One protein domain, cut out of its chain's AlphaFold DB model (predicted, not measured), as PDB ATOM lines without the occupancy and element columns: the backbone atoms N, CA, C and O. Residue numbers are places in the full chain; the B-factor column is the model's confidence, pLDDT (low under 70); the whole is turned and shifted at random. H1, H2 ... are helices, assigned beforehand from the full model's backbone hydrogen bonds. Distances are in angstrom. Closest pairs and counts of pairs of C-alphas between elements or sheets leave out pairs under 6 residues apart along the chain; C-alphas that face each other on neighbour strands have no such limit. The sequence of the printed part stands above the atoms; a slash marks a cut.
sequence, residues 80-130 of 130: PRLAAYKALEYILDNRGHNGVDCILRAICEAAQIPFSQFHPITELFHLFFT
ATOM      1  N   PRO A  80      -9.748 -39.248  12.626       63.47
ATOM      2  CA  PRO A  80      -9.247 -38.135  11.820       63.47
ATOM      3  C   PRO A  80     -10.388 -37.198  11.401       63.47
ATOM      4  O   PRO A  80     -10.216 -35.988  11.372       63.47
ATOM      5  N   ARG A  81     -11.599 -37.749  11.220       69.38
ATOM      6  CA  ARG A  81     -12.838 -36.985  11.013       69.38
ATOM      7  C   ARG A  81     -13.145 -36.026  12.170       69.38
ATOM      8  O   ARG A  81     -13.371 -34.847  11.946       69.38
ATOM      9  N   LEU A  82     -13.120 -36.514  13.411       72.62
ATOM     10  CA  LEU A  82     -13.396 -35.688  14.592       72.62
ATOM     11  C   LEU A  82     -12.283 -34.660  14.837       72.62
ATOM     12  O   LEU A  82     -12.568 -33.548  15.266       72.62
ATOM     13  N   ALA A  83     -11.030 -35.027  14.563       72.50
ATOM     14  CA  ALA A  83      -9.896 -34.114  14.658       72.50
ATOM     15  C   ALA A  83     -10.010 -32.965  13.642       72.50
ATOM     16  O   ALA A  83      -9.825 -31.812  14.018       72.50
ATOM     17  N   ALA A  84     -10.389 -33.261  12.394       77.88
ATOM     18  CA  ALA A  84     -10.638 -32.249  11.370       77.88
ATOM     19  C   ALA A  84     -11.779 -31.299  11.765       77.88
ATOM     20  O   ALA A  84     -11.621 -30.086  11.659       77.88
ATOM     21  N   TYR A  85     -12.893 -31.827  12.292       80.31
ATOM     22  CA  TYR A  85     -13.995 -30.978  12.757       80.31
ATOM     23  C   TYR A  85     -13.580 -30.069  13.919       80.31
ATOM     24  O   TYR A  85     -13.877 -28.882  13.889       80.31
ATOM     25  N   LYS A  86     -12.813 -30.574  14.893       80.88
ATOM     26  CA  LYS A  86     -12.288 -29.740  15.988       80.88
ATOM     27  C   LYS A  86     -11.298 -28.673  15.520       80.88
ATOM     28  O   LYS A  86     -11.287 -27.572  16.057       80.88
ATOM     29  N   ALA A  87     -10.456 -28.992  14.537       81.25
ATOM     30  CA  ALA A  87      -9.526 -28.023  13.961       81.25
ATOM     31  C   ALA A  87     -10.276 -26.898  13.236       81.25
ATOM     32  O   ALA A  87      -9.936 -25.729  13.390       81.25
ATOM     33  N   LEU A  88     -11.320 -27.246  12.483       84.81
ATOM     34  CA  LEU A  88     -12.180 -26.272  11.820       84.81
ATOM     35  C   LEU A  88     -12.938 -25.413  12.834       84.81
ATOM     36  O   LEU A  88     -12.890 -24.196  12.726       84.81
ATOM     37  N   GLU A  89     -13.555 -26.019  13.848       85.50
ATOM     38  CA  GLU A  89     -14.212 -25.295  14.944       85.50
ATOM     39  C   GLU A  89     -13.283 -24.222  15.536       85.50
ATOM     40  O   GLU A  89     -13.660 -23.055  15.590       85.50
ATOM     41  N   TYR A  90     -12.035 -24.586  15.852       83.31
ATOM     42  CA  TYR A  90     -11.020 -23.668  16.374       83.31
ATOM     43  C   TYR A  90     -10.654 -22.528  15.405       83.31
ATOM     44  O   TYR A  90     -10.509 -21.378  15.815       83.31
ATOM     45  N   ILE A  91     -10.509 -22.819  14.108       86.50
ATOM     46  CA  ILE A  91     -10.199 -21.795  13.093       86.50
ATOM     47  C   ILE A  91     -11.345 -20.788  12.970       86.50
ATOM     48  O   ILE A  91     -11.094 -19.589  12.833       86.50
ATOM     49  N   LEU A  92     -12.588 -21.270  12.988       86.00
ATOM     50  CA  LEU A  92     -13.772 -20.425  12.863       86.00
ATOM     51  C   LEU A  92     -14.003 -19.575  14.116       86.00
ATOM     52  O   LEU A  92     -14.360 -18.404  13.984       86.00
ATOM     53  N   ASP A  93     -13.720 -20.128  15.293       87.62
ATOM     54  CA  ASP A  93     -13.792 -19.405  16.564       87.62
ATOM     55  C   ASP A  93     -12.764 -18.261  16.606       87.62
ATOM     56  O   ASP A  93     -13.100 -17.109  16.887       87.62
ATOM     57  N   ASN A  94     -11.534 -18.520  16.143       86.12
ATOM     58  CA  ASN A  94     -10.499 -17.490  15.989       86.12
ATOM     59  C   ASN A  94     -10.850 -16.402  14.957       86.12
ATOM     60  O   ASN A  94     -10.236 -15.333  14.958       86.12
ATOM     61  N   ARG A  95     -11.809 -16.653  14.059       84.94
ATOM     62  CA  ARG A  95     -12.320 -15.665  13.096       84.94
ATOM     63  C   ARG A  95     -13.522 -14.876  13.631       84.94
ATOM     64  O   ARG A  95     -14.043 -14.037  12.901       84.94
ATOM     65  N   GLY A  96     -13.933 -15.105  14.882       88.25
ATOM     66  CA  GLY A  96     -15.003 -14.367  15.556       88.25
ATOM     67  C   GLY A  96     -16.416 -14.884  15.269       88.25
ATOM     68  O   GLY A  96     -17.383 -14.151  15.470       88.25
ATOM     69  N   HIS A  97     -16.554 -16.121  14.787       84.75
ATOM     70  CA  HIS A  97     -17.846 -16.777  14.572       84.75
ATOM     71  C   HIS A  97     -18.015 -17.951  15.539       84.75
ATOM     72  O   HIS A  97     -17.035 -18.608  15.867       84.75
ATOM     73  N   ASN A  98     -19.254 -18.290  15.919       88.06
ATOM     74  CA  ASN A  98     -19.533 -19.511  16.682       88.06
ATOM     75  C   ASN A  98     -19.116 -20.747  15.861       88.06
ATOM     76  O   ASN A  98     -19.872 -21.219  15.004       88.06
ATOM     77  N   GLY A  99     -17.909 -21.269  16.109       86.56
ATOM     78  CA  GLY A  99     -17.314 -22.348  15.314       86.56
ATOM     79  C   GLY A  99     -18.173 -23.614  15.282       86.56
ATOM     80  O   GLY A  99     -18.288 -24.257  14.238       86.56
ATOM     81  N   VAL A 100     -18.850 -23.916  16.395       87.31
ATOM     82  CA  VAL A 100     -19.748 -25.071  16.543       87.31
ATOM     83  C   VAL A 100     -20.988 -24.957  15.651       87.31
ATOM     84  O   VAL A 100     -21.329 -25.904  14.943       87.31
ATOM     85  N   ASP A 101     -21.658 -23.805  15.633       90.44
ATOM     86  CA  ASP A 101     -22.885 -23.630  14.842       90.44
ATOM     87  C   ASP A 101     -22.583 -23.664  13.341       90.44
ATOM     88  O   ASP A 101     -23.291 -24.303  12.556       90.44
ATOM     89  N   CYS A 102     -21.492 -23.009  12.938       91.25
ATOM     90  CA  CYS A 102     -21.089 -22.959  11.542       91.25
ATOM     91  C   CYS A 102     -20.687 -24.343  11.020       91.25
ATOM     92  O   CYS A 102     -21.104 -24.732   9.926       91.25
ATOM     93  N   ILE A 103     -19.945 -25.126  11.812       91.25
ATOM     94  CA  ILE A 103     -19.517 -26.452  11.368       91.25
ATOM     95  C   ILE A 103     -20.670 -27.451  11.303       91.25
ATOM     96  O   ILE A 103     -20.732 -28.248  10.368       91.25
ATOM     97  N   LEU A 104     -21.620 -27.388  12.240       90.69
ATOM     98  CA  LEU A 104     -22.816 -28.228  12.195       90.69
ATOM     99  C   LEU A 104     -23.661 -27.914  10.959       90.69
ATOM    100  O   LEU A 104     -24.106 -28.834  10.272       90.69
ATOM    101  N   ARG A 105     -23.818 -26.629  10.630       92.50
ATOM    102  CA  ARG A 105     -24.506 -26.204   9.410       92.50
ATOM    103  C   ARG A 105     -23.789 -26.691   8.151       92.50
ATOM    104  O   ARG A 105     -24.439 -27.272   7.288       92.50
ATOM    105  N   ALA A 106     -22.467 -26.541   8.081       87.88
ATOM    106  CA  ALA A 106     -21.667 -27.007   6.951       87.88
ATOM    107  C   ALA A 106     -21.764 -28.532   6.752       87.88
ATOM    108  O   ALA A 106     -21.867 -29.004   5.623       87.88
ATOM    109  N   ILE A 107     -21.778 -29.315   7.837       87.62
ATOM    110  CA  ILE A 107     -21.965 -30.773   7.772       87.62
ATOM    111  C   ILE A 107     -23.364 -31.122   7.248       87.62
ATOM    112  O   ILE A 107     -23.493 -32.013   6.410       87.62
ATOM    113  N   CYS A 108     -24.404 -30.432   7.721       90.38
ATOM    114  CA  CYS A 108     -25.772 -30.636   7.250       90.38
ATOM    115  C   CYS A 108     -25.924 -30.299   5.762       90.38
ATOM    116  O   CYS A 108     -26.531 -31.077   5.030       90.38
ATOM    117  N   GLU A 109     -25.340 -29.190   5.307       88.88
ATOM    118  CA  GLU A 109     -25.335 -28.792   3.894       88.88
ATOM    119  C   GLU A 109     -24.564 -29.807   3.039       88.88
ATOM    120  O   GLU A 109     -25.067 -30.239   2.005       88.88
ATOM    121  N   ALA A 110     -23.404 -30.284   3.505       83.69
ATOM    122  CA  ALA A 110     -22.619 -31.311   2.818       83.69
ATOM    123  C   ALA A 110     -23.342 -32.668   2.727       83.69
ATOM    124  O   ALA A 110     -23.216 -33.370   1.726       83.69
ATOM    125  N   ALA A 111     -24.114 -33.042   3.751       82.69
ATOM    126  CA  ALA A 111     -24.895 -34.279   3.765       82.69
ATOM    127  C   ALA A 111     -26.107 -34.240   2.817       82.69
ATOM    128  O   ALA A 111     -26.611 -35.292   2.426       82.69
ATOM    129  N   GLN A 112     -26.578 -33.043   2.457       79.94
ATOM    130  CA  GLN A 112     -27.692 -32.844   1.527       79.94
ATOM    131  C   GLN A 112     -27.264 -32.883   0.056       79.94
ATOM    132  O   GLN A 112     -28.126 -32.949  -0.818       79.94
ATOM    133  N   ILE A 113     -25.961 -32.875  -0.236       75.62
ATOM    134  CA  ILE A 113     -25.450 -32.958  -1.605       75.62
ATOM    135  C   ILE A 113     -25.571 -34.419  -2.075       75.62
ATOM    136  O   ILE A 113     -24.904 -35.296  -1.518       75.62
ATOM    137  N   PRO A 114     -26.405 -34.735  -3.083       57.34
ATOM    138  CA  PRO A 114     -26.510 -36.099  -3.580       57.34
ATOM    139  C   PRO A 114     -25.189 -36.521  -4.234       57.34
ATOM    140  O   PRO A 114     -24.677 -35.840  -5.120       57.34
ATOM    141  N   PHE A 115     -24.677 -37.701  -3.873       55.81
ATOM    142  CA  PHE A 115     -23.463 -38.312  -4.439       55.81
ATOM    143  C   PHE A 115     -23.563 -38.682  -5.941       55.81
ATOM    144  O   PHE A 115     -22.742 -39.436  -6.450       55.81
ATOM    145  N   SER A 116     -24.564 -38.187  -6.672       52.81
ATOM    146  CA  SER A 116     -24.847 -38.596  -8.057       52.81
ATOM    147  C   SER A 116     -23.953 -37.939  -9.120       52.81
ATOM    148  O   SER A 116     -24.030 -38.314 -10.284       52.81
ATOM    149  N   GLN A 117     -23.101 -36.981  -8.739       59.22
ATOM    150  CA  GLN A 117     -22.246 -36.220  -9.665       59.22
ATOM    151  C   GLN A 117     -20.746 -36.298  -9.338       59.22
ATOM    152  O   GLN A 117     -19.976 -35.418  -9.722       59.22
ATOM    153  N   PHE A 118     -20.291 -37.334  -8.630       54.19
ATOM    154  CA  PHE A 118     -18.864 -37.458  -8.329       54.19
ATOM    155  C   PHE A 118     -18.088 -38.088  -9.492       54.19
ATOM    156  O   PHE A 118     -18.154 -39.285  -9.758       54.19
ATOM    157  N   HIS A 119     -17.352 -37.213 -10.179       65.50
ATOM    158  CA  HIS A 119     -16.293 -37.493 -11.142       65.50
ATOM    159  C   HIS A 119     -15.250 -38.522 -10.634       65.50
ATOM    160  O   HIS A 119     -15.072 -38.676  -9.424       65.50
ATOM    161  N   PRO A 120     -14.473 -39.150 -11.545       60.97
ATOM    162  CA  PRO A 120     -13.502 -40.233 -11.266       60.97
ATOM    163  C   PRO A 120     -12.415 -39.924 -10.217       60.97
ATOM    164  O   PRO A 120     -11.702 -40.810  -9.757       60.97
ATOM    165  N   ILE A 121     -12.280 -38.664  -9.809       69.69
ATOM    166  CA  ILE A 121     -11.284 -38.199  -8.840       69.69
ATOM    167  C   ILE A 121     -11.562 -38.759  -7.436       69.69
ATOM    168  O   ILE A 121     -10.636 -39.013  -6.670       69.69
ATOM    169  N   THR A 122     -12.829 -38.995  -7.090       66.94
ATOM    170  CA  THR A 122     -13.217 -39.508  -5.767       66.94
ATOM    171  C   THR A 122     -12.826 -40.973  -5.576       66.94
ATOM    172  O   THR A 122     -12.452 -41.364  -4.473       66.94
ATOM    173  N   GLU A 123     -12.831 -41.765  -6.650       60.62
ATOM    174  CA  GLU A 123     -12.360 -43.155  -6.642       60.62
ATOM    175  C   GLU A 123     -10.839 -43.218  -6.404       60.62
ATOM    176  O   GLU A 123     -10.359 -44.022  -5.603       60.62
ATOM    177  N   LEU A 124     -10.090 -42.272  -6.986       63.91
ATOM    178  CA  LEU A 124      -8.645 -42.131  -6.785       63.91
ATOM    179  C   LEU A 124      -8.285 -41.755  -5.337       63.91
ATOM    180  O   LEU A 124      -7.357 -42.319  -4.755       63.91
ATOM    181  N   PHE A 125      -9.039 -40.835  -4.725       70.56
ATOM    182  CA  PHE A 125      -8.844 -40.478  -3.316       70.56
ATOM    183  C   PHE A 125      -9.195 -41.632  -2.370       70.56
ATOM    184  O   PHE A 125      -8.519 -41.814  -1.358       70.56
ATOM    185  N   HIS A 126     -10.205 -42.438  -2.703       59.69
ATOM    186  CA  HIS A 126     -10.590 -43.590  -1.891       59.69
ATOM    187  C   HIS A 126      -9.545 -44.720  -1.936       59.69
ATOM    188  O   HIS A 126      -9.371 -45.418  -0.939       59.69
ATOM    189  N   LEU A 127      -8.809 -44.869  -3.045       62.62
ATOM    190  CA  LEU A 127      -7.684 -45.807  -3.163       62.62
ATOM    191  C   LEU A 127      -6.473 -45.382  -2.310       62.62
ATOM    192  O   LEU A 127      -5.776 -46.227  -1.758       62.62
ATOM    193  N   PHE A 128      -6.228 -44.074  -2.198       64.06
ATOM    194  CA  PHE A 128      -5.095 -43.529  -1.442       64.06
ATOM    195  C   PHE A 128      -5.328 -43.463   0.074       64.06
ATOM    196  O   PHE A 128      -4.362 -43.505   0.834       64.06
ATOM    197  N   PHE A 129      -6.579 -43.305   0.512       44.53
ATOM    198  CA  PHE A 129      -6.924 -43.020   1.912       44.53
ATOM    199  C   PHE A 129      -7.737 -44.111   2.625       44.53
ATOM    200  O   PHE A 129      -8.173 -43.879   3.759       44.53
ATOM    201  N   THR A 130      -7.958 -45.273   2.002       46.91
ATOM    202  CA  THR A 130      -8.510 -46.443   2.709       46.91
ATOM    203  C   THR A 130      -7.453 -47.257   3.442       46.91
ATOM    204  O   THR A 130      -6.260 -47.180   3.081       46.91
TER     205      THR A 130
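What this domain is: This is residues 80 to 130 of the 130 residues of the protein "Hypothetical protein" of Hermetia illucens (UniProt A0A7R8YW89). Two helices, H1 and H2, meet as a wide V, and from the far end of H2 a bare link leads to a third helix, H3, which touches neither of them; the whole is an open, loose frame with an empty middle. The printed part has 51 residues with three named helices in the order H1, H2, H3 and no named strand, and its class is all helix. It is loose, with a radius of gyration of the C-alphas of 13.9 A, and elongated, with spans of 37 by 23 by 15 A.

How they stand to each other: Start with H1, residues 80 to 93, and go on to H2, residues 99 to 111; the two touch, and H2 does so with residues 99 to 103 alone. Their closest C-alphas are those of Glu 89 and Gly 99, 4.3 A apart. Their lines stand at a steep tilt of 51 degrees, and they run opposite ways. Farther on, H3, residues 121 to 129, is apart from H1 and from H2. In H1, H2 and H3 every O i to N i+4 pair is within hydrogen-bond range.

Where its parts are: Find C-alpha 80 at (-9.247, -38.135, 11.820); from there H1 runs 19.8 A to C-alpha 93. After a tight link of 5 residues, look for C-alpha 99 at (-17.314, -22.348, 15.314), where H2 begins its 18.3 A. A short link of 9 residues leads to H3, 12.6 A long, which ends at C-alpha 129 at (-6.924, -43.020, 1.912).

The domain as a whole: The two C-alphas farthest apart are those of Gly 96 and Leu 127, 37.3 A, while the first and last printed, Pro 80 and Thr 130, are 12.4 A apart. Residues 108 to 130, of which 108 to 111 belong to H2 and 121 to 129 to H3, stand free. The printed part has no cut and no long link. The mean pLDDT of the printed part is 75.8, and it is under 70 at residues 80 to 81, 114 to 124 and 126 to 130.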